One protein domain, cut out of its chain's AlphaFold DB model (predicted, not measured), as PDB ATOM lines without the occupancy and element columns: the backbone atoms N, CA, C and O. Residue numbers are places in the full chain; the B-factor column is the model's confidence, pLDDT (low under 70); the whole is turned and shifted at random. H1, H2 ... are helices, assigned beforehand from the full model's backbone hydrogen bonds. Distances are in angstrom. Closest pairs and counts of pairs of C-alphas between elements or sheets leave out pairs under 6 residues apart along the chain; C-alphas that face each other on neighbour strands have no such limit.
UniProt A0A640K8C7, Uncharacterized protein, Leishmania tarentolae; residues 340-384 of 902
ATOM      1  N   CYS A 340      22.090   7.729 -30.220       94.56
ATOM      2  CA  CYS A 340      22.596   8.911 -29.506       94.56
ATOM      3  C   CYS A 340      23.300   8.539 -28.187       94.56
ATOM      4  O   CYS A 340      24.358   9.083 -27.879       94.56
ATOM      5  N   ILE A 341      22.767   7.567 -27.437       94.12
ATOM      6  CA  ILE A 341      23.389   7.063 -26.204       94.12
ATOM      7  C   ILE A 341      24.663   6.267 -26.527       94.12
ATOM      8  O   ILE A 341      25.638   6.349 -25.784       94.12
ATOM      9  N   ALA A 342      24.693   5.537 -27.646       93.62
ATOM     10  CA  ALA A 342      25.886   4.816 -28.096       93.62
ATOM     11  C   ALA A 342      27.023   5.751 -28.566       93.62
ATOM     12  O   ALA A 342      28.188   5.467 -28.297       93.62
ATOM     13  N   GLN A 343      26.696   6.865 -29.231       94.56
ATOM     14  CA  GLN A 343      27.667   7.801 -29.821       94.56
ATOM     15  C   GLN A 343      28.088   8.951 -28.895       94.56
ATOM     16  O   GLN A 343      29.246   9.362 -28.938       94.56
ATOM     17  N   TYR A 344      27.184   9.456 -28.051       94.19
ATOM     18  CA  TYR A 344      27.415  10.624 -27.185       94.19
ATOM     19  C   TYR A 344      27.234  10.319 -25.686       94.19
ATOM     20  O   TYR A 344      27.198  11.234 -24.863       94.19
ATOM     21  N   GLY A 345      27.053   9.047 -25.312       92.31
ATOM     22  CA  GLY A 345      26.829   8.606 -23.927       92.31
ATOM     23  C   GLY A 345      25.454   8.962 -23.339       92.31
ATOM     24  O   GLY A 345      25.100   8.462 -22.275       92.31
ATOM     25  N   SER A 346      24.667   9.805 -24.013       93.00
ATOM     26  CA  SER A 346      23.358  10.289 -23.562       93.00
ATOM     27  C   SER A 346      22.481  10.720 -24.746       93.00
ATOM     28  O   SER A 346      22.983  10.991 -25.837       93.00
ATOM     29  N   CYS A 347      21.163  10.799 -24.544       93.69
ATOM     30  CA  CYS A 347      20.241  11.411 -25.500       93.69
ATOM     31  C   CYS A 347      19.475  12.552 -24.825       93.69
ATOM     32  O   CYS A 347      18.865  12.349 -23.779       93.69
ATOM     33  N   LYS A 348      19.472  13.743 -25.440       91.00
ATOM     34  CA  LYS A 348      18.755  14.922 -24.920       91.00
ATOM     35  C   LYS A 348      17.226  14.758 -24.943       91.00
ATOM     36  O   LYS A 348      16.540  15.420 -24.175       91.00
ATOM     37  N   PHE A 349      16.707  13.909 -25.828       90.44
ATOM     38  CA  PHE A 349      15.273  13.773 -26.101       90.44
ATOM     39  C   PHE A 349      14.641  12.521 -25.468       90.44
ATOM     40  O   PHE A 349      13.445  12.307 -25.627       90.44
ATOM     41  N   GLY A 350      15.427  11.701 -24.756       89.38
ATOM     42  CA  GLY A 350      14.951  10.437 -24.185       89.38
ATOM     43  C   GLY A 350      14.341   9.525 -25.252       89.38
ATOM     44  O   GLY A 350      14.906   9.380 -26.340       89.38
ATOM     45  N   ASP A 351      13.182   8.953 -24.938       85.25
ATOM     46  CA  ASP A 351      12.413   8.082 -25.832       85.25
ATOM     47  C   ASP A 351      11.692   8.863 -26.951       85.25
ATOM     48  O   ASP A 351      11.427   8.314 -28.014       85.25
ATOM     49  N   ALA A 352      11.472  10.173 -26.777       87.81
ATOM     50  CA  ALA A 352      10.889  11.069 -27.784       87.81
ATOM     51  C   ALA A 352      11.905  11.528 -28.857       87.81
ATOM     52  O   ALA A 352      11.767  12.596 -29.460       87.81
ATOM     53  N   CYS A 353      12.972  10.759 -29.083       91.88
ATOM     54  CA  CYS A 353      13.963  11.062 -30.106       91.88
ATOM     55  C   CYS A 353      13.608  10.407 -31.444       91.88
ATOM     56  O   CYS A 353      13.370   9.206 -31.509       91.88
ATOM     57  N   VAL A 354      13.746  11.167 -32.533       93.19
ATOM     58  CA  VAL A 354      13.541  10.736 -33.937       93.19
ATOM     59  C   VAL A 354      14.522   9.632 -34.403       93.19
ATOM     60  O   VAL A 354      14.521   9.249 -35.564       93.19
ATOM     61  N   HIS A 355      15.382   9.123 -33.510       93.88
ATOM     62  CA  HIS A 355      16.333   8.034 -33.774       93.88
ATOM     63  C   HIS A 355      16.300   6.943 -32.678       93.88
ATOM     64  O   HIS A 355      17.318   6.284 -32.453       93.88
ATOM     65  N   ALA A 356      15.203   6.812 -31.920       92.94
ATOM     66  CA  ALA A 356      15.072   5.852 -30.809       92.94
ATOM     67  C   ALA A 356      14.759   4.409 -31.269       92.94
ATOM     68  O   ALA A 356      15.130   3.441 -30.608       92.94
ATOM     69  N   ASP A 357      14.123   4.287 -32.430       91.56
ATOM     70  CA  ASP A 357      13.842   3.082 -33.220       91.56
ATOM     71  C   ASP A 357      15.086   2.507 -33.936       91.56
ATOM     72  O   ASP A 357      15.225   1.287 -34.112       91.56
ATOM     73  N   ARG A 358      16.007   3.386 -34.344       94.06
ATOM     74  CA  ARG A 358      17.262   3.065 -35.039       94.06
ATOM     75  C   ARG A 358      18.200   2.209 -34.184       94.06
ATOM     76  O   ARG A 358      18.233   2.301 -32.958       94.06
ATOM     77  N   ALA A 359      18.997   1.365 -34.841       93.69
ATOM     78  CA  ALA A 359      19.960   0.509 -34.151       93.69
ATOM     79  C   ALA A 359      21.157   1.307 -33.588       93.69
ATOM     80  O   ALA A 359      21.497   2.385 -34.076       93.69
ATOM     81  N   ALA A 360      21.793   0.774 -32.539       95.25
ATOM     82  CA  ALA A 360      22.853   1.441 -31.768       95.25
ATOM     83  C   ALA A 360      24.074   1.869 -32.607       95.25
ATOM     84  O   ALA A 360      24.771   2.830 -32.276       95.25
ATOM     85  N   ASP A 361      24.334   1.120 -33.673       94.44
ATOM     86  CA  ASP A 361      25.436   1.263 -34.612       94.44
ATOM     87  C   ASP A 361      25.176   2.294 -35.722       94.44
ATOM     88  O   ASP A 361      26.123   2.659 -36.412       94.44
ATOM     89  N   VAL A 362      23.948   2.805 -35.883       96.75
ATOM     90  CA  VAL A 362      23.586   3.733 -36.970       96.75
ATOM     91  C   VAL A 362      24.093   5.151 -36.696       96.75
ATOM     92  O   VAL A 362      23.814   5.747 -35.656       96.75
ATOM     93  N   CYS A 363      24.820   5.732 -37.651       96.88
ATOM     94  CA  CYS A 363      25.468   7.036 -37.522       96.88
ATOM     95  C   CYS A 363      24.456   8.191 -37.390       96.88
ATOM     96  O   CYS A 363      23.818   8.600 -38.362       96.88
ATOM     97  N   VAL A 364      24.369   8.814 -36.209       96.75
ATOM     98  CA  VAL A 364      23.465   9.954 -35.964       96.75
ATOM     99  C   VAL A 364      23.855  11.156 -36.827       96.75
ATOM    100  O   VAL A 364      22.987  11.889 -37.300       96.75
ATOM    101  N   HIS A 365      25.149  11.356 -37.102       96.50
ATOM    102  CA  HIS A 365      25.582  12.393 -38.040       96.50
ATOM    103  C   HIS A 365      25.115  12.118 -39.479       96.50
ATOM    104  O   HIS A 365      24.813  13.075 -40.189       96.50
ATOM    105  N   PHE A 366      25.005  10.857 -39.911       97.00
ATOM    106  CA  PHE A 366      24.478  10.503 -41.234       97.00
ATOM    107  C   PHE A 366      22.972  10.762 -41.330       97.00
ATOM    108  O   PHE A 366      22.544  11.474 -42.235       97.00
ATOM    109  N   LEU A 367      22.196  10.305 -40.338       95.31
ATOM    110  CA  LEU A 367      20.749  10.561 -40.251       95.31
ATOM    111  C   LEU A 367      20.429  12.070 -40.279       95.31
ATOM    112  O   LEU A 367      19.482  12.507 -40.926       95.31
ATOM    113  N   ASN A 368      21.278  12.897 -39.657       94.38
ATOM    114  CA  ASN A 368      21.168  14.362 -39.683       94.38
ATOM    115  C   ASN A 368      21.813  15.033 -40.921       94.38
ATOM    116  O   ASN A 368      21.988  16.254 -40.921       94.38
ATOM    117  N   ARG A 369      22.199  14.264 -41.954       94.88
ATOM    118  CA  ARG A 369      22.865  14.707 -43.202       94.88
ATOM    119  C   ARG A 369      24.116  15.580 -42.970       94.88
ATOM    120  O   ARG A 369      24.346  16.568 -43.662       94.88
ATOM    121  N   ARG A 370      24.914  15.225 -41.955       94.94
ATOM    122  CA  ARG A 370      26.099  15.960 -41.456       94.94
ATOM    123  C   ARG A 370      27.357  15.099 -41.266       94.94
ATOM    124  O   ARG A 370      28.364  15.623 -40.788       94.94
ATOM    125  N   CYS A 371      27.331  13.806 -41.603       95.38
ATOM    126  CA  CYS A 371      28.547  12.988 -41.588       95.38
ATOM    127  C   CYS A 371      29.550  13.506 -42.633       95.38
ATOM    128  O   CYS A 371      29.150  13.983 -43.694       95.38
ATOM    129  N   ARG A 372      30.848  13.442 -42.313       94.62
ATOM    130  CA  ARG A 372      31.949  13.867 -43.200       94.62
ATOM    131  C   ARG A 372      32.771  12.709 -43.770       94.62
ATOM    132  O   ARG A 372      33.607  12.955 -44.627       94.62
ATOM    133  N   TYR A 373      32.545  11.498 -43.271       95.31
ATOM    134  CA  TYR A 373      33.194  10.269 -43.722       95.31
ATOM    135  C   TYR A 373      32.349   9.611 -44.817       95.31
ATOM    136  O   TYR A 373      31.132   9.828 -44.863       95.31
ATOM    137  N   SER A 374      32.966   8.792 -45.671       92.88
ATOM    138  CA  SER A 374      32.217   7.881 -46.546       92.88
ATOM    139  C   SER A 374      31.450   6.820 -45.730       92.88
ATOM    140  O   SER A 374      31.585   6.741 -44.506       92.88
ATOM    141  N   ALA A 375      30.630   5.997 -46.392       90.62
ATOM    142  CA  ALA A 375      29.981   4.860 -45.731       90.62
ATOM    143  C   ALA A 375      31.002   3.830 -45.212       90.62
ATOM    144  O   ALA A 375      30.807   3.275 -44.135       90.62
ATOM    145  N   ASP A 376      32.107   3.643 -45.938       91.06
ATOM    146  CA  ASP A 376      33.171   2.680 -45.628       91.06
ATOM    147  C   ASP A 376      34.166   3.204 -44.574       91.06
ATOM    148  O   ASP A 376      34.783   2.430 -43.844       91.06
ATOM    149  N   GLU A 377      34.323   4.527 -44.474       95.38
ATOM    150  CA  GLU A 377      35.188   5.195 -43.490       95.38
ATOM    151  C   GLU A 377      34.489   5.453 -42.146       95.38
ATOM    152  O   GLU A 377      35.154   5.686 -41.130       95.38
ATOM    153  N   CYS A 378      33.152   5.479 -42.110       94.31
ATOM    154  CA  CYS A 378      32.441   5.808 -40.883       94.31
ATOM    155  C   CYS A 378      32.456   4.635 -39.895       94.31
ATOM    156  O   CYS A 378      32.004   3.533 -40.186       94.31
ATOM    157  N   ARG A 379      32.869   4.905 -38.650       96.19
ATOM    158  CA  ARG A 379      32.802   3.943 -37.532       96.19
ATOM    159  C   ARG A 379      31.371   3.463 -37.205       96.19
ATOM    160  O   ARG A 379      31.210   2.501 -36.457       96.19
ATOM    161  N   TYR A 380      30.351   4.145 -37.719       96.62
ATOM    162  CA  TYR A 380      28.937   3.885 -37.470       96.62
ATOM    163  C   TYR A 380      28.208   3.720 -38.809       96.62
ATOM    164  O   TYR A 380      28.442   4.494 -39.737       96.62
ATOM    165  N   ARG A 381      27.311   2.737 -38.905       96.94
ATOM    166  CA  ARG A 381      26.630   2.347 -40.145       96.94
ATOM    167  C   ARG A 381      25.846   3.514 -40.747       96.94
ATOM    168  O   ARG A 381      25.066   4.177 -40.059       96.94
ATOM    169  N   HIS A 382      26.022   3.743 -42.044       97.38
ATOM    170  CA  HIS A 382      25.191   4.652 -42.830       97.38
ATOM    171  C   HIS A 382      23.957   3.895 -43.338       97.38
ATOM    172  O   HIS A 382      23.956   3.375 -44.442       97.38
ATOM    173  N   GLU A 383      22.929   3.794 -42.494       96.19
ATOM    174  CA  GLU A 383      21.671   3.108 -42.820       96.19
ATOM    175  C   GLU A 383      20.773   3.993 -43.696       96.19
ATOM    176  O   GLU A 383      20.352   5.077 -43.279       96.19
ATOM    177  N   THR A 384      20.477   3.530 -44.908       94.06
ATOM    178  CA  THR A 384      19.543   4.183 -45.830       94.06
ATOM    179  C   THR A 384      18.087   4.014 -45.387       94.06
ATOM    180  O   THR A 384      17.741   3.194 -44.539       94.06
TER     181      THR A 384
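Overview. This is residues 340 to 384 of the 902 residues of an uncharacterized protein of Leishmania tarentolae (UniProt A0A640K8C7). There is little regular structure here: the printed part is mostly two wide loops, residues 345 to 363 and residues 368 to 384, with one short helical turn, H1, before the first loop and another, H2, between the two. One loop, residues 345 to 363, swings out to one end at Ala 352, and the other, residues 368 to 384, to the opposite end near Asp 376. The printed part has 45 residues, 9 of them in the named helices H1 and then H2, with no named strand; the class is all helix. It is compact, with a radius of gyration of the C-alphas of 10.3 A and spans of 29 by 19 by 16 A.

Along the chain. Find C-alpha 340 at (22.596, 8.911, -29.506); from there H1, residues 340 to 344, runs 5.6 A. Further on, H2, residues 364 to 367, runs 5.1 A and ends at C-alpha 367 at (20.749, 10.561, -40.251).

Arrangement. Look at Cys 340 and Val 364, whose C-alphas are the closest of H1 and H2 at 6.6 A; the helices are close but not clearly touching. In H1 the O i to N i+4 pair is within hydrogen-bond range; H2 is too short for such a pair.

Size, cuts and confidence. The C-alphas farthest apart, those of Ala 352 and Asp 376, are 29.8 A apart. The link from H1 to H2 is long, with 19 residues. The printed part has no cut, and no printed residue is under pLDDT 70.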